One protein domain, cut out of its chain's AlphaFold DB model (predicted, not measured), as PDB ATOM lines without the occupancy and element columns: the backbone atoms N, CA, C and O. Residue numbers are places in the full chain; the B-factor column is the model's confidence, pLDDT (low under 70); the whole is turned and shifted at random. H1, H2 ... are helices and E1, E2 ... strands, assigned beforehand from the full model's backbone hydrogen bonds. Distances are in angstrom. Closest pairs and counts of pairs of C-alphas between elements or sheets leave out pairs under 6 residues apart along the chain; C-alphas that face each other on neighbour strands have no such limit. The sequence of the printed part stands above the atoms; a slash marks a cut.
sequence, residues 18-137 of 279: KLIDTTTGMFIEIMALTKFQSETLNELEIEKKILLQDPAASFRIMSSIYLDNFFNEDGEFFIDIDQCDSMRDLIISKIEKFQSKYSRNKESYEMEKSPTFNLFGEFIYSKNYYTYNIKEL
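What this domain is: This is residues 18 to 137 of the 279 residues of an uncharacterized protein of Pachysolen tannophilus NRRL Y-2460 (UniProt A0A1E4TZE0). The long helix H4 has H1 side by side with it, H2 crossing its residues 81 to 88 and short H5 packed on its residues 91 to 98; the small hairpin E3 and E4 packs on H2 through E4. A second hairpin, E1 and E2, makes one end of the long axis, where residues 21 to 26 stick out. The printed part has 120 residues, in the order E1 E2 H1 H2 H3 H4 H5 E3 E4; both two-stranded sheets are antiparallel and the class is mostly helix. It is only just compact, close to loose, with a radius of gyration of the C-alphas of 16.1 A and spans of 57 by 31 by 25 A.

Where its parts are: E3 is residues 123 to 125 and E4 131 to 133. H4, residues 81 to 102, is 31.6 A long, from C-alpha 81 at (46.614, -1.522, -60.760). H1 is residues 41 to 53, 18.0 A; H2 55 to 65, 15.6 A; H3 67 to 70; H5 115 to 120. E1, residues 18 to 20, begins at C-alpha 18 (59.636, -22.894, -47.683); E2 is 27 to 30.

How they stand to each other: In the hairpin E3 and E4, N 124 and O 132 are 2.9 A apart, within hydrogen-bond range. Residues 34 to 35 pair antiparallel with 124 to 125 of E3. The closest C-alphas of H2 and E4, Ile 61 and Thr 131, are 5.5 A apart. H2 and H4 touch, about perpendicular at 82 degrees, closest at C-alphas 59 and 84, 5.7 A. H1 and H4 touch at a shallow tilt of 20 degrees, opposite ways, closest at C-alphas 48 and 92, 6.5 A. H1 and H2 touch only at the corner, closest at C-alphas 51 and 58, 5.1 A. H5 and H4 touch at a steep tilt of 48 degrees, closest at C-alphas 115 and 94, 6.2 A. H3 is close to H2 but not clearly touching: C-alphas 70 and 63 are 6.9 A apart. In the hairpin E1 and E2, N 19 and O 28 are 2.8 A apart, within hydrogen-bond range. Every O i to N i+4 pair is within range in H1, H2, H4 and H5; H3 is too short for one.

The domain as a whole: The C-alphas farthest apart, Thr 23 and Asn 105, are 57.4 A apart. The printed part has no cut. The link H4 to H5 is long. The mean pLDDT of the printed part is 72.2; residues 18 to 34 and 103 to 112 are among those under 70.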
ATOM      1  N   LYS A  18      59.062 -23.091 -46.345       55.34
ATOM      2  CA  LYS A  18      59.636 -22.894 -47.683       55.34
ATOM      3  C   LYS A  18      59.442 -24.155 -48.512       55.34
ATOM      4  O   LYS A  18      59.630 -25.256 -47.997       55.34
ATOM      5  N   LEU A  19      59.029 -23.995 -49.763       54.59
ATOM      6  CA  LEU A  19      58.696 -25.078 -50.686       54.59
ATOM      7  C   LEU A  19      59.307 -24.756 -52.050       54.59
ATOM      8  O   LEU A  19      59.306 -23.603 -52.450       54.59
ATOM      9  N   ILE A  20      59.817 -25.745 -52.775       48.50
ATOM     10  CA  ILE A  20      60.355 -25.582 -54.136       48.50
ATOM     11  C   ILE A  20      59.828 -26.718 -55.016       48.50
ATOM     12  O   ILE A  20      60.216 -27.870 -54.876       48.50
ATOM     13  N   ASP A  21      58.943 -26.447 -55.963       49.53
ATOM     14  CA  ASP A  21      58.602 -27.453 -56.965       49.53
ATOM     15  C   ASP A  21      59.814 -27.686 -57.873       49.53
ATOM     16  O   ASP A  21      60.220 -26.823 -58.648       49.53
ATOM     17  N   THR A  22      60.394 -28.878 -57.801       44.03
ATOM     18  CA  THR A  22      61.539 -29.270 -58.628       44.03
ATOM     19  C   THR A  22      61.154 -29.502 -60.088       44.03
ATOM     20  O   THR A  22      62.024 -29.648 -60.932       44.03
ATOM     21  N   THR A  23      59.864 -29.557 -60.424       41.38
ATOM     22  CA  THR A  23      59.396 -29.801 -61.795       41.38
ATOM     23  C   THR A  23      59.169 -28.517 -62.573       41.38
ATOM     24  O   THR A  23      59.366 -28.519 -63.786       41.38
ATOM     25  N   THR A  24      58.751 -27.452 -61.891       44.44
ATOM     26  CA  THR A  24      58.486 -26.127 -62.479       44.44
ATOM     27  C   THR A  24      59.505 -25.072 -62.045       44.44
ATOM     28  O   THR A  24      59.549 -23.986 -62.613       44.44
ATOM     29  N   GLY A  25      60.309 -25.374 -61.025       41.88
ATOM     30  CA  GLY A  25      61.200 -24.435 -60.355       41.88
ATOM     31  C   GLY A  25      60.509 -23.590 -59.290       41.88
ATOM     32  O   GLY A  25      61.151 -22.845 -58.567       41.88
ATOM     33  N   MET A  26      59.202 -23.683 -59.140       48.38
ATOM     34  CA  MET A  26      58.434 -22.758 -58.317       48.38
ATOM     35  C   MET A  26      58.851 -22.762 -56.839       48.38
ATOM     36  O   MET A  26      58.629 -23.737 -56.134       48.38
ATOM     37  N   PHE A  27      59.423 -21.657 -56.363       50.16
ATOM     38  CA  PHE A  27      59.795 -21.434 -54.964       50.16
ATOM     39  C   PHE A  27      58.661 -20.690 -54.243       50.16
ATOM     40  O   PHE A  27      58.295 -19.602 -54.666       50.16
ATOM     41  N   ILE A  28      58.128 -21.255 -53.159       52.97
ATOM     42  CA  ILE A  28      57.110 -20.657 -52.285       52.97
ATOM     43  C   ILE A  28      57.736 -20.412 -50.921       52.97
ATOM     44  O   ILE A  28      58.242 -21.341 -50.286       52.97
ATOM     45  N   GLU A  29      57.668 -19.179 -50.435       58.53
ATOM     46  CA  GLU A  29      58.191 -18.803 -49.125       58.53
ATOM     47  C   GLU A  29      57.089 -18.188 -48.261       58.53
ATOM     48  O   GLU A  29      56.810 -16.990 -48.282       58.53
ATOM     49  N   ILE A  30      56.498 -19.030 -47.417       57.09
ATOM     50  CA  ILE A  30      55.500 -18.634 -46.431       57.09
ATOM     51  C   ILE A  30      56.229 -18.287 -45.134       57.09
ATOM     52  O   ILE A  30      56.322 -19.095 -44.215       57.09
ATOM     53  N   MET A  31      56.762 -17.071 -45.046       61.31
ATOM     54  CA  MET A  31      57.417 -16.599 -43.822       61.31
ATOM     55  C   MET A  31      56.440 -15.963 -42.845       61.31
ATOM     56  O   MET A  31      55.724 -15.033 -43.217       61.31
ATOM     57  N   ALA A  32      56.541 -16.375 -41.579       62.78
ATOM     58  CA  ALA A  32      56.027 -15.674 -40.402       62.78
ATOM     59  C   ALA A  32      54.619 -15.093 -40.604       62.78
ATOM     60  O   ALA A  32      54.444 -13.895 -40.843       62.78
ATOM     61  N   LEU A  33      53.612 -15.961 -40.519       66.56
ATOM     62  CA  LEU A  33      52.218 -15.538 -40.610       66.56
ATOM     63  C   LEU A  33      51.756 -14.874 -39.311       66.56
ATOM     64  O   LEU A  33      51.884 -15.451 -38.230       66.56
ATOM     65  N   THR A  34      51.195 -13.679 -39.449       67.31
ATOM     66  CA  THR A  34      50.682 -12.833 -38.371       67.31
ATOM     67  C   THR A  34      49.214 -12.500 -38.629       67.31
ATOM     68  O   THR A  34      48.802 -12.326 -39.776       67.31
ATOM     69  N   LYS A  35      48.392 -12.416 -37.579       71.38
ATOM     70  CA  LYS A  35      46.999 -11.965 -37.714       71.38
ATOM     71  C   LYS A  35      46.930 -10.453 -37.874       71.38
ATOM     72  O   LYS A  35      47.668  -9.725 -37.215       71.38
ATOM     73  N   PHE A  36      45.953  -9.986 -38.644       66.88
ATOM     74  CA  PHE A  36      45.475  -8.608 -38.553       66.88
ATOM     75  C   PHE A  36      44.641  -8.446 -37.277       66.88
ATOM     76  O   PHE A  36      43.413  -8.411 -37.305       66.88
ATOM     77  N   GLN A  37      45.294  -8.455 -36.117       62.56
ATOM     78  CA  GLN A  37      44.639  -8.064 -34.878       62.56
ATOM     79  C   GLN A  37      44.827  -6.563 -34.702       62.56
ATOM     80  O   GLN A  37      45.885  -6.088 -34.306       62.56
ATOM     81  N   SER A  38      43.776  -5.811 -35.017       57.12
ATOM     82  CA  SER A  38      43.643  -4.441 -34.553       57.12
ATOM     83  C   SER A  38      43.098  -4.491 -33.121       57.12
ATOM     84  O   SER A  38      41.888  -4.589 -32.919       57.12
ATOM     85  N   GLU A  39      43.965  -4.465 -32.121       58.12
ATOM     86  CA  GLU A  39      43.610  -4.286 -30.707       58.12
ATOM     87  C   GLU A  39      43.719  -2.803 -30.290       58.12
ATOM     88  O   GLU A  39      43.152  -2.376 -29.283       58.12
ATOM     89  N   THR A  40      44.399  -1.980 -31.098       65.06
ATOM     90  CA  THR A  40      44.740  -0.587 -30.802       65.06
ATOM     91  C   THR A  40      44.665   0.331 -32.033       65.06
ATOM     92  O   THR A  40      44.803  -0.089 -33.182       65.06
ATOM     93  N   LEU A  41      44.520   1.646 -31.803       68.00
ATOM     94  CA  LEU A  41      44.681   2.668 -32.855       68.00
ATOM     95  C   LEU A  41      46.059   2.615 -33.527       68.00
ATOM     96  O   LEU A  41      46.189   2.989 -34.688       68.00
ATOM     97  N   ASN A  42      47.082   2.185 -32.787       69.31
ATOM     98  CA  ASN A  42      48.430   2.057 -33.315       69.31
ATOM     99  C   ASN A  42      48.501   0.960 -34.386       69.31
ATOM    100  O   ASN A  42      49.152   1.160 -35.404       69.31
ATOM    101  N   GLU A  43      47.790  -0.153 -34.208       68.38
ATOM    102  CA  GLU A  43      47.700  -1.207 -35.229       68.38
ATOM    103  C   GLU A  43      46.904  -0.755 -36.452       68.38
ATOM    104  O   GLU A  43      47.354  -0.994 -37.564       68.38
ATOM    105  N   LEU A  44      45.815   0.006 -36.281       73.62
ATOM    106  CA  LEU A  44      45.098   0.621 -37.413       73.62
ATOM    107  C   LEU A  44      45.989   1.569 -38.233       73.62
ATOM    108  O   LEU A  44      45.910   1.612 -39.461       73.62
ATOM    109  N   GLU A  45      46.855   2.333 -37.566       76.69
ATOM    110  CA  GLU A  45      47.851   3.175 -38.234       76.69
ATOM    111  C   GLU A  45      48.938   2.348 -38.931       76.69
ATOM    112  O   GLU A  45      49.412   2.738 -39.997       76.69
ATOM    113  N   ILE A  46      49.335   1.205 -38.364       73.31
ATOM    114  CA  ILE A  46      50.263   0.270 -39.012       73.31
ATOM    115  C   ILE A  46      49.612  -0.330 -40.263       73.31
ATOM    116  O   ILE A  46      50.218  -0.273 -41.327       73.31
ATOM    117  N   GLU A  47      48.371  -0.809 -40.180       73.75
ATOM    118  CA  GLU A  47      47.600  -1.331 -41.318       73.75
ATOM    119  C   GLU A  47      47.487  -0.288 -42.438       73.75
ATOM    120  O   GLU A  47      47.797  -0.568 -43.596       73.75
ATOM    121  N   LYS A  48      47.137   0.957 -42.090       80.69
ATOM    122  CA  LYS A  48      47.097   2.073 -43.043       80.69
ATOM    123  C   LYS A  48      48.467   2.341 -43.675       80.69
ATOM    124  O   LYS A  48      48.545   2.576 -44.878       80.69
ATOM    125  N   LYS A  49      49.550   2.307 -42.894       79.94
ATOM    126  CA  LYS A  49      50.916   2.488 -43.413       79.94
ATOM    127  C   LYS A  49      51.323   1.375 -44.365       79.94
ATOM    128  O   LYS A  49      51.944   1.688 -45.372       79.94
ATOM    129  N   ILE A  50      50.961   0.127 -44.077       74.50
ATOM    130  CA  ILE A  50      51.222  -1.016 -44.959       74.50
ATOM    131  C   ILE A  50      50.525  -0.797 -46.309       74.50
ATOM    132  O   ILE A  50      51.164  -0.919 -47.351       74.50
ATOM    133  N   LEU A  51      49.252  -0.386 -46.292       77.69
ATOM    134  CA  LEU A  51      48.493  -0.075 -47.510       77.69
ATOM    135  C   LEU A  51      49.105   1.078 -48.327       77.69
ATOM    136  O   LEU A  51      48.951   1.114 -49.543       77.69
ATOM    137  N   LEU A  52      49.795   2.018 -47.674       81.06
ATOM    138  CA  LEU A  52      50.389   3.205 -48.300       81.06
ATOM    139  C   LEU A  52      51.869   3.047 -48.692       81.06
ATOM    140  O   LEU A  52      52.392   3.912 -49.392       81.06
ATOM    141  N   GLN A  53      52.570   2.019 -48.205       70.31
ATOM    142  CA  GLN A  53      54.035   1.951 -48.273       70.31
ATOM    143  C   GLN A  53      54.569   1.625 -49.669       70.31
ATOM    144  O   GLN A  53      55.636   2.110 -50.041       70.31
ATOM    145  N   ASP A  54      53.851   0.786 -50.411       69.44
ATOM    146  CA  ASP A  54      54.290   0.265 -51.700       69.44
ATOM    147  C   ASP A  54      53.063  -0.136 -52.539       69.44
ATOM    148  O   ASP A  54      52.266  -0.962 -52.080       69.44
ATOM    149  N   PRO A  55      52.888   0.411 -53.758       68.50
ATOM    150  CA  PRO A  55      51.849  -0.034 -54.683       68.50
ATOM    151  C   PRO A  55      51.840  -1.557 -54.896       68.50
ATOM    152  O   PRO A  55      50.767  -2.157 -54.959       68.50
ATOM    153  N   ALA A  56      53.010  -2.207 -54.919       68.50
ATOM    154  CA  ALA A  56      53.107  -3.660 -55.042       68.50
ATOM    155  C   ALA A  56      52.631  -4.386 -53.772       68.50
ATOM    156  O   ALA A  56      51.942  -5.403 -53.866       68.50
ATOM    157  N   ALA A  57      52.928  -3.856 -52.581       67.94
ATOM    158  CA  ALA A  57      52.393  -4.392 -51.327       67.94
ATOM    159  C   ALA A  57      50.870  -4.215 -51.243       67.94
ATOM    160  O   ALA A  57      50.163  -5.144 -50.854       67.94
ATOM    161  N   SER A  58      50.346  -3.064 -51.673       71.06
ATOM    162  CA  SER A  58      48.899  -2.848 -51.725       71.06
ATOM    163  C   SER A  58      48.218  -3.821 -52.683       71.06
ATOM    164  O   SER A  58      47.176  -4.374 -52.337       71.06
ATOM    165  N   PHE A  59      48.804  -4.064 -53.860       76.12
ATOM    166  CA  PHE A  59      48.309  -5.082 -54.784       76.12
ATOM    167  C   PHE A  59      48.250  -6.460 -54.114       76.12
ATOM    168  O   PHE A  59      47.227  -7.129 -54.198       76.12
ATOM    169  N   ARG A  60      49.298  -6.883 -53.397       75.19
ATOM    170  CA  ARG A  60      49.350  -8.206 -52.738       75.19
ATOM    171  C   ARG A  60      48.241  -8.396 -51.703       75.19
ATOM    172  O   ARG A  60      47.630  -9.460 -51.631       75.19
ATOM    173  N   ILE A  61      47.936  -7.347 -50.943       77.44
ATOM    174  CA  ILE A  61      46.843  -7.374 -49.965       77.44
ATOM    175  C   ILE A  61      45.485  -7.395 -50.680       77.44
ATOM    176  O   ILE A  61      44.611  -8.193 -50.338       77.44
ATOM    177  N   MET A  62      45.293  -6.539 -51.691       82.00
ATOM    178  CA  MET A  62      44.004  -6.415 -52.384       82.00
ATOM    179  C   MET A  62      43.679  -7.645 -53.228       82.00
ATOM    180  O   MET A  62      42.561  -8.152 -53.153       82.00
ATOM    181  N   SER A  63      44.656  -8.160 -53.971       76.00
ATOM    182  CA  SER A  63      44.518  -9.368 -54.789       76.00
ATOM    183  C   SER A  63      44.097 -10.572 -53.969       76.00
ATOM    184  O   SER A  63      43.273 -11.350 -54.414       76.00
ATOM    185  N   SER A  64      44.557 -10.706 -52.732       74.88
ATOM    186  CA  SER A  64      44.151 -11.838 -51.901       74.88
ATOM    187  C   SER A  64      42.691 -11.758 -51.450       74.88
ATOM    188  O   SER A  64      42.005 -12.780 -51.396       74.88
ATOM    189  N   ILE A  65      42.217 -10.553 -51.108       78.69
ATOM    190  CA  ILE A  65      40.845 -10.317 -50.634       78.69
ATOM    191  C   ILE A  65      39.853 -10.378 -51.794       78.69
ATOM    192  O   ILE A  65      38.763 -10.929 -51.650       78.69
ATOM    193  N   TYR A  66      40.236  -9.817 -52.937       79.94
ATOM    194  CA  TYR A  66      39.380  -9.643 -54.102       79.94
ATOM    195  C   TYR A  66      39.873 -10.459 -55.295       79.94
ATOM    196  O   TYR A  66      39.712 -10.015 -56.424       79.94
ATOM    197  N   LEU A  67      40.486 -11.626 -55.064       78.88
ATOM    198  CA  LEU A  67      41.163 -12.388 -56.123       78.88
ATOM    199  C   LEU A  67      40.272 -12.650 -57.331       78.88
ATOM    200  O   LEU A  67      40.733 -12.558 -58.460       78.88
ATOM    201  N   ASP A  68      38.992 -12.916 -57.092       80.56
ATOM    202  CA  ASP A  68      38.019 -13.197 -58.147       80.56
ATOM    203  C   ASP A  68      37.869 -12.019 -59.130       80.56
ATOM    204  O   ASP A  68      37.493 -12.220 -60.279       80.56
ATOM    205  N   ASN A  69      38.221 -10.799 -58.713       84.50
ATOM    206  CA  ASN A  69      38.212  -9.610 -59.563       84.50
ATOM    207  C   ASN A  69      39.445  -9.504 -60.476       84.50
ATOM    208  O   ASN A  69      39.440  -8.688 -61.391       84.50
ATOM    209  N   PHE A  70      40.474 -10.318 -60.234       83.62
ATOM    210  CA  PHE A  70      41.724 -10.365 -60.997       83.62
ATOM    211  C   PHE A  70      41.739 -11.511 -62.014       83.62
ATOM    212  O   PHE A  70      42.797 -11.881 -62.510       83.62
ATOM    213  N   PHE A  71      40.573 -12.080 -62.328       84.19
ATOM    214  CA  PHE A  71      40.395 -13.041 -63.413       84.19
ATOM    215  C   PHE A  71      39.499 -12.450 -64.495       84.19
ATOM    216  O   PHE A  71      38.455 -11.867 -64.196       84.19
ATOM    217  N   ASN A  72      39.922 -12.550 -65.756       83.44
ATOM    218  CA  ASN A  72      39.113 -12.092 -66.883       83.44
ATOM    219  C   ASN A  72      37.982 -13.098 -67.192       83.44
ATOM    220  O   ASN A  72      37.841 -14.127 -66.529       83.44
ATOM    221  N   GLU A  73      37.155 -12.802 -68.197       84.69
ATOM    222  CA  GLU A  73      36.036 -13.675 -68.593       84.69
ATOM    223  C   GLU A  73      36.496 -15.074 -69.047       84.69
ATOM    224  O   GLU A  73      35.743 -16.040 -68.909       84.69
ATOM    225  N   ASP A  74      37.741 -15.186 -69.516       82.56
ATOM    226  CA  ASP A  74      38.381 -16.435 -69.936       82.56
ATOM    227  C   ASP A  74      39.041 -17.192 -68.763       82.56
ATOM    228  O   ASP A  74      39.543 -18.303 -68.938       82.56
ATOM    229  N   GLY A  75      39.015 -16.628 -67.549       77.31
ATOM    230  CA  GLY A  75      39.629 -17.211 -66.355       77.31
ATOM    231  C   GLY A  75      41.144 -17.011 -66.270       77.31
ATOM    232  O   GLY A  75      41.801 -17.683 -65.475       77.31
ATOM    233  N   GLU A  76      41.715 -16.101 -67.058       79.19
ATOM    234  CA  GLU A  76      43.130 -15.748 -66.985       79.19
ATOM    235  C   GLU A  76      43.365 -14.709 -65.890       79.19
ATOM    236  O   GLU A  76      42.648 -13.708 -65.788       79.19
ATOM    237  N   PHE A  77      44.394 -14.941 -65.076       81.81
ATOM    238  CA  PHE A  77      44.784 -14.017 -64.022       81.81
ATOM    239  C   PHE A  77      45.481 -12.784 -64.608       81.81
ATOM    240  O   PHE A  77      46.426 -12.907 -65.389       81.81
ATOM    241  N   PHE A  78      45.061 -11.595 -64.191       83.69
ATOM    242  CA  PHE A  78      45.654 -10.329 -64.603       83.69
ATOM    243  C   PHE A  78      45.775  -9.365 -63.425       83.69
ATOM    244  O   PHE A  78      45.059  -9.460 -62.434       83.69
ATOM    245  N   ILE A  79      46.702  -8.417 -63.536       81.44
ATOM    246  CA  ILE A  79      46.915  -7.389 -62.516       81.44
ATOM    247  C   ILE A  79      46.314  -6.075 -63.008       81.44
ATOM    248  O   ILE A  79      46.830  -5.477 -63.951       81.44
ATOM    249  N   ASP A  80      45.255  -5.611 -62.342       85.06
ATOM    250  CA  ASP A  80      44.662  -4.287 -62.551       85.06
ATOM    251  C   ASP A  80      45.079  -3.335 -61.423       85.06
ATOM    252  O   ASP A  80      44.570  -3.384 -60.298       85.06
ATOM    253  N   ILE A  81      46.058  -2.480 -61.722       82.50
ATOM    254  CA  ILE A  81      46.614  -1.522 -60.760       82.50
ATOM    255  C   ILE A  81      45.561  -0.481 -60.356       82.50
ATOM    256  O   ILE A  81      45.469  -0.144 -59.176       82.50
ATOM    257  N   ASP A  82      44.738  -0.013 -61.295       86.12
ATOM    258  CA  ASP A  82      43.736   1.027 -61.037       86.12
ATOM    259  C   ASP A  82      42.609   0.490 -60.146       86.12
ATOM    260  O   ASP A  82      42.123   1.170 -59.229       86.12
ATOM    261  N   GLN A  83      42.213  -0.762 -60.372       86.19
ATOM    262  CA  GLN A  83      41.260  -1.455 -59.516       86.19
ATOM    263  C   GLN A  83      41.828  -1.675 -58.108       86.19
ATOM    264  O   GLN A  83      41.130  -1.410 -57.123       86.19
ATOM    265  N   CYS A  84      43.091  -2.097 -57.992       84.06
ATOM    266  CA  CYS A  84      43.783  -2.212 -56.707       84.06
ATOM    267  C   CYS A  84      43.817  -0.895 -55.936       84.06
ATOM    268  O   CYS A  84      43.495  -0.869 -54.748       84.06
ATOM    269  N   ASP A  85      44.179   0.193 -56.610       85.75
ATOM    270  CA  ASP A  85      44.235   1.526 -56.018       85.75
ATOM    271  C   ASP A  85      42.850   1.979 -55.549       85.75
ATOM    272  O   ASP A  85      42.694   2.438 -54.417       85.75
ATOM    273  N   SER A  86      41.813   1.737 -56.353       87.62
ATOM    274  CA  SER A  86      40.425   2.034 -55.985       87.62
ATOM    275  C   SER A  86      39.975   1.266 -54.733       87.62
ATOM    276  O   SER A  86      39.312   1.823 -53.851       87.62
ATOM    277  N   MET A  87      40.342  -0.015 -54.622       86.19
ATOM    278  CA  MET A  87      40.039  -0.847 -53.450       86.19
ATOM    279  C   MET A  87      40.814  -0.397 -52.209       86.19
ATOM    280  O   MET A  87      40.228  -0.284 -51.126       86.19
ATOM    281  N   ARG A  88      42.110  -0.101 -52.367       86.50
ATOM    282  CA  ARG A  88      42.969   0.445 -51.312       86.50
ATOM    283  C   ARG A  88      42.372   1.731 -50.758       86.50
ATOM    284  O   ARG A  88      42.159   1.841 -49.550       86.50
ATOM    285  N   ASP A  89      42.062   2.681 -51.631       88.38
ATOM    286  CA  ASP A  89      41.572   4.002 -51.249       88.38
ATOM    287  C   ASP A  89      40.203   3.905 -50.560       88.38
ATOM    288  O   ASP A  89      39.941   4.587 -49.562       88.38
ATOM    289  N   LEU A  90      39.348   2.974 -51.001       86.62
ATOM    290  CA  LEU A  90      38.100   2.658 -50.314       86.62
ATOM    291  C   LEU A  90      38.344   2.154 -48.882       86.62
ATOM    292  O   LEU A  90      37.653   2.597 -47.961       86.62
ATOM    293  N   ILE A  91      39.308   1.259 -48.660       83.62
ATOM    294  CA  ILE A  91      39.643   0.759 -47.316       83.62
ATOM    295  C   ILE A  91      40.220   1.879 -46.451       83.62
ATOM    296  O   ILE A  91      39.768   2.066 -45.320       83.62
ATOM    297  N   ILE A  92      41.147   2.674 -46.990       86.50
ATOM    298  CA  ILE A  92      41.739   3.818 -46.287       86.50
ATOM    299  C   ILE A  92      40.647   4.803 -45.858       86.50
ATOM    300  O   ILE A  92      40.589   5.179 -44.688       86.50
ATOM    301  N   SER A  93      39.719   5.150 -46.754       88.88
ATOM    302  CA  SER A  93      38.617   6.061 -46.424       88.88
ATOM    303  C   SER A  93      37.720   5.516 -45.300       88.88
ATOM    304  O   SER A  93      37.262   6.270 -44.435       88.88
ATOM    305  N   LYS A  94      37.498   4.193 -45.257       85.75
ATOM    306  CA  LYS A  94      36.761   3.533 -44.171       85.75
ATOM    307  C   LYS A  94      37.532   3.611 -42.853       85.75
ATOM    308  O   LYS A  94      36.911   3.922 -41.834       85.75
ATOM    309  N   ILE A  95      38.848   3.376 -42.869       83.62
ATOM    310  CA  ILE A  95      39.727   3.503 -41.693       83.62
ATOM    311  C   ILE A  95      39.679   4.935 -41.149       83.62
ATOM    312  O   ILE A  95      39.396   5.129 -39.970       83.62
ATOM    313  N   GLU A  96      39.854   5.947 -41.996       86.69
ATOM    314  CA  GLU A  96      39.850   7.358 -41.582       86.69
ATOM    315  C   GLU A  96      38.492   7.800 -41.016       86.69
ATOM    316  O   GLU A  96      38.407   8.496 -39.995       86.69
ATOM    317  N   LYS A  97      37.396   7.355 -41.640       86.25
ATOM    318  CA  LYS A  97      36.040   7.597 -41.134       86.25
ATOM    319  C   LYS A  97      35.810   6.920 -39.781       86.25
ATOM    320  O   LYS A  97      35.163   7.499 -38.910       86.25
ATOM    321  N   PHE A  98      36.334   5.709 -39.591       82.12
ATOM    322  CA  PHE A  98      36.283   5.019 -38.306       82.12
ATOM    323  C   PHE A  98      37.084   5.785 -37.246       82.12
ATOM    324  O   PHE A  98      36.521   6.181 -36.226       82.12
ATOM    325  N   GLN A  99      38.349   6.107 -37.514       80.75
ATOM    326  CA  GLN A  99      39.205   6.861 -36.594       80.75
ATOM    327  C   GLN A  99      38.573   8.200 -36.199       80.75
ATOM    328  O   GLN A  99      38.400   8.471 -35.019       80.75
ATOM    329  N   SER A 100      38.125   9.016 -37.156       82.44
ATOM    330  CA  SER A 100      37.507  10.320 -36.856       82.44
ATOM    331  C   SER A 100      36.252  10.232 -35.974       82.44
ATOM    332  O   SER A 100      36.005  11.137 -35.170       82.44
ATOM    333  N   LYS A 101      35.480   9.140 -36.078       80.75
ATOM    334  CA  LYS A 101      34.311   8.875 -35.227       80.75
ATOM    335  C   LYS A 101      34.711   8.538 -33.786       80.75
ATOM    336  O   LYS A 101      34.058   9.021 -32.864       80.75
ATOM    337  N   TYR A 102      35.755   7.731 -33.589       75.19
ATOM    338  CA  TYR A 102      36.108   7.198 -32.268       75.19
ATOM    339  C   TYR A 102      37.242   7.950 -31.551       75.19
ATOM    340  O   TYR A 102      37.252   7.969 -30.326       75.19
ATOM    341  N   SER A 103      38.102   8.703 -32.249       67.44
ATOM    342  CA  SER A 103      39.131   9.572 -31.639       67.44
ATOM    343  C   SER A 103      38.561  10.657 -30.708       67.44
ATOM    344  O   SER A 103      39.307  11.300 -29.971       67.44
ATOM    345  N   ARG A 104      37.240  10.890 -30.737       60.25
ATOM    346  CA  ARG A 104      36.533  11.847 -29.868       60.25
ATOM    347  C   ARG A 104      36.017  11.239 -28.557       60.25
ATOM    348  O   ARG A 104      35.804  11.996 -27.615       60.25
ATOM    349  N   ASN A 105      35.867   9.916 -28.466       56.59
ATOM    350  CA  ASN A 105      35.366   9.221 -27.278       56.59
ATOM    351  C   ASN A 105      36.483   8.331 -26.712       56.59
ATOM    352  O   ASN A 105      36.796   7.286 -27.266       56.59
ATOM    353  N   LYS A 106      37.110   8.757 -25.607       52.34
ATOM    354  CA  LYS A 106      38.264   8.092 -24.963       52.34
ATOM    355  C   LYS A 106      37.966   6.727 -24.315       52.34
ATOM    356  O   LYS A 106      38.875   6.135 -23.738       52.34
ATOM    357  N   GLU A 107      36.734   6.240 -24.365       51.84
ATOM    358  CA  GLU A 107      36.324   5.004 -23.699       51.84
ATOM    359  C   GLU A 107      36.208   3.874 -24.722       51.84
ATOM    360  O   GLU A 107      35.407   3.963 -25.648       51.84
ATOM    361  N   SER A 108      37.072   2.867 -24.553       54.00
ATOM    362  CA  SER A 108      37.090   1.550 -25.208       54.00
ATOM    363  C   SER A 108      36.481   1.499 -26.615       54.00
ATOM    364  O   SER A 108      35.269   1.361 -26.784       54.00
ATOM    365  N   TYR A 109      37.341   1.551 -27.630       62.94
ATOM    366  CA  TYR A 109      36.950   1.301 -29.013       62.94
ATOM    367  C   TYR A 109      36.209  -0.041 -29.116       62.94
ATOM    368  O   TYR A 109      36.711  -1.072 -28.671       62.94
ATOM    369  N   GLU A 110      35.020  -0.040 -29.721       66.12
ATOM    370  CA  GLU A 110      34.331  -1.272 -30.113       66.12
ATOM    371  C   GLU A 110      35.070  -1.858 -31.328       66.12
ATOM    372  O   GLU A 110      34.657  -1.661 -32.470       66.12
ATOM    373  N   MET A 111      36.218  -2.503 -31.092       65.19
ATOM    374  CA  MET A 111      37.157  -2.945 -32.137       65.19
ATOM    375  C   MET A 111      36.556  -3.971 -33.103       65.19
ATOM    376  O   MET A 111      36.894  -3.953 -34.282       65.19
ATOM    377  N   GLU A 112      35.570  -4.762 -32.667       67.25
ATOM    378  CA  GLU A 112      34.755  -5.625 -33.543       67.25
ATOM    379  C   GLU A 112      34.017  -4.830 -34.641       67.25
ATOM    380  O   GLU A 112      33.615  -5.371 -35.670       67.25
ATOM    381  N   LYS A 113      33.837  -3.515 -34.445       72.19
ATOM    382  CA  LYS A 113      33.231  -2.602 -35.422       72.19
ATOM    383  C   LYS A 113      34.266  -1.904 -36.305       72.19
ATOM    384  O   LYS A 113      33.870  -1.069 -37.124       72.19
ATOM    385  N   SER A 114      35.561  -2.199 -36.141       72.62
ATOM    386  CA  SER A 114      36.603  -1.689 -37.031       72.62
ATOM    387  C   SER A 114      36.337  -2.158 -38.465       72.62
ATOM    388  O   SER A 114      35.997  -3.325 -38.687       72.62
ATOM    389  N   PRO A 115      36.493  -1.280 -39.473       73.75
ATOM    390  CA  PRO A 115      36.414  -1.690 -40.867       73.75
ATOM    391  C   PRO A 115      37.469  -2.744 -41.215       73.75
ATOM    392  O   PRO A 115      37.203  -3.567 -42.082       73.75
ATOM    393  N   THR A 116      38.621  -2.749 -40.538       72.06
ATOM    394  CA  THR A 116      39.706  -3.705 -40.789       72.06
ATOM    395  C   THR A 116      39.458  -5.041 -40.106       72.06
ATOM    396  O   THR A 116      39.721  -6.068 -40.712       72.06
ATOM    397  N   PHE A 117      38.816  -5.060 -38.935       74.25
ATOM    398  CA  PHE A 117      38.414  -6.307 -38.279       74.25
ATOM    399  C   PHE A 117      37.467  -7.138 -39.160       74.25
ATOM    400  O   PHE A 117      37.677  -8.331 -39.350       74.25
ATOM    401  N   ASN A 118      36.463  -6.503 -39.771       71.31
ATOM    402  CA  ASN A 118      35.550  -7.204 -40.683       71.31
ATOM    403  C   ASN A 118      36.203  -7.594 -42.015       71.31
ATOM    404  O   ASN A 118      35.779  -8.560 -42.639       71.31
ATOM    405  N   LEU A 119      37.198  -6.830 -42.471       72.88
ATOM    406  CA  LEU A 119      37.850  -7.074 -43.756       72.88
ATOM    407  C   LEU A 119      38.945  -8.144 -43.657       72.88
ATOM    408  O   LEU A 119      39.074  -8.980 -44.542       72.88
ATOM    409  N   PHE A 120      39.718  -8.116 -42.574       75.06
ATOM    410  CA  PHE A 120      40.913  -8.929 -42.378       75.06
ATOM    411  C   PHE A 120      40.776  -9.964 -41.259       75.06
ATOM    412  O   PHE A 120      41.704 -10.734 -41.044       75.06
ATOM    413  N   GLY A 121      39.644 -10.034 -40.551       74.38
ATOM    414  CA  GLY A 121      39.456 -10.973 -39.438       74.38
ATOM    415  C   GLY A 121      39.573 -12.447 -39.836       74.38
ATOM    416  O   GLY A 121      39.895 -13.289 -39.000       74.38
ATOM    417  N   GLU A 122      39.358 -12.764 -41.117       75.69
ATOM    418  CA  GLU A 122      39.576 -14.102 -41.682       75.69
ATOM    419  C   GLU A 122      40.933 -14.254 -42.387       75.69
ATOM    420  O   GLU A 122      41.219 -15.320 -42.931       75.69
ATOM    421  N   PHE A 123      41.775 -13.219 -42.379       78.19
ATOM    422  CA  PHE A 123      43.053 -13.187 -43.079       78.19
ATOM    423  C   PHE A 123      44.240 -13.141 -42.111       78.19
ATOM    424  O   PHE A 123      44.194 -12.573 -41.019       78.19
ATOM    425  N   ILE A 124      45.347 -13.722 -42.553       75.44
ATOM    426  CA  ILE A 124      46.675 -13.568 -41.954       75.44
ATOM    427  C   ILE A 124      47.634 -13.038 -43.007       75.44
ATOM    428  O   ILE A 124      47.371 -13.180 -44.197       75.44
ATOM    429  N   TYR A 125      48.739 -12.432 -42.592       74.75
ATOM    430  CA  TYR A 125      49.733 -11.878 -43.502       74.75
ATOM    431  C   TYR A 125      51.145 -12.344 -43.180       74.75
ATOM    432  O   TYR A 125      51.482 -12.580 -42.023       74.75
ATOM    433  N   SER A 126      51.972 -12.470 -44.213       72.56
ATOM    434  CA  SER A 126      53.409 -12.728 -44.088       72.56
ATOM    435  C   SER A 126      54.193 -11.436 -43.854       72.56
ATOM    436  O   SER A 126      53.699 -10.334 -44.096       72.56
ATOM    437  N   LYS A 127      55.479 -11.555 -43.506       69.19
ATOM    438  CA  LYS A 127      56.391 -10.397 -43.396       69.19
ATOM    439  C   LYS A 127      56.489  -9.547 -44.678       69.19
ATOM    440  O   LYS A 127      56.869  -8.383 -44.609       69.19
ATOM    441  N   ASN A 128      56.196 -10.147 -45.834       67.62
ATOM    442  CA  ASN A 128      56.228  -9.503 -47.150       67.62
ATOM    443  C   ASN A 128      54.844  -8.959 -47.562       67.62
ATOM    444  O   ASN A 128      54.648  -8.595 -48.723       67.62
ATOM    445  N   TYR A 129      53.894  -8.932 -46.620       71.44
ATOM    446  CA  TYR A 129      52.521  -8.450 -46.773       71.44
ATOM    447  C   TYR A 129      51.654  -9.241 -47.760       71.44
ATOM    448  O   TYR A 129      50.600  -8.767 -48.174       71.44
ATOM    449  N   TYR A 130      52.051 -10.469 -48.098       74.62
ATOM    450  CA  TYR A 130      51.134 -11.425 -48.722       74.62
ATOM    451  C   TYR A 130      50.080 -11.841 -47.712       74.62
ATOM    452  O   TYR A 130      50.437 -12.189 -46.585       74.62
ATOM    453  N   THR A 131      48.814 -11.800 -48.111       76.12
ATOM    454  CA  THR A 131      47.685 -12.112 -47.238       76.12
ATOM    455  C   THR A 131      47.009 -13.407 -47.647       76.12
ATOM    456  O   THR A 131      46.859 -13.692 -48.826       76.12
ATOM    457  N   TYR A 132      46.557 -14.180 -46.671       75.44
ATOM    458  CA  TYR A 132      45.968 -15.493 -46.893       75.44
ATOM    459  C   TYR A 132      44.693 -15.615 -46.082       75.44
ATOM    460  O   TYR A 132      44.691 -15.305 -44.889       75.44
ATOM    461  N   ASN A 133      43.620 -16.092 -46.705       76.50
ATOM    462  CA  ASN A 133      42.416 -16.439 -45.969       76.50
ATOM    463  C   ASN A 133      42.686 -17.719 -45.163       76.50
ATOM    464  O   ASN A 133      43.059 -18.752 -45.720       76.50
ATOM    465  N   ILE A 134      42.476 -17.675 -43.847       74.19
ATOM    466  CA  ILE A 134      42.739 -18.793 -42.928       74.19
ATOM    467  C   ILE A 134      41.977 -20.053 -43.355       74.19
ATOM    468  O   ILE A 134      42.497 -21.162 -43.231       74.19
ATOM    469  N   LYS A 135      40.753 -19.899 -43.874       71.19
ATOM    470  CA  LYS A 135      39.928 -21.027 -44.329       71.19
ATOM    471  C   LYS A 135      40.511 -21.720 -45.551       71.19
ATOM    472  O   LYS A 135      40.231 -22.893 -45.745       71.19
ATOM    473  N   GLU A 136      41.306 -21.020 -46.351       67.44
ATOM    474  CA  GLU A 136      41.916 -21.572 -47.560       67.44
ATOM    475  C   GLU A 136      43.239 -22.305 -47.267       67.44
ATOM    476  O   GLU A 136      43.659 -23.186 -48.023       67.44
ATOM    477  N   LEU A 137      43.850 -22.021 -46.110       64.62
ATOM    478  CA  LEU A 137      45.034 -22.728 -45.615       64.62
ATOM    479  C   LEU A 137      44.737 -24.163 -45.159       64.62
ATOM    480  O   LEU A 137      45.659 -24.939 -44.915       64.62
TER     481      LEU A 137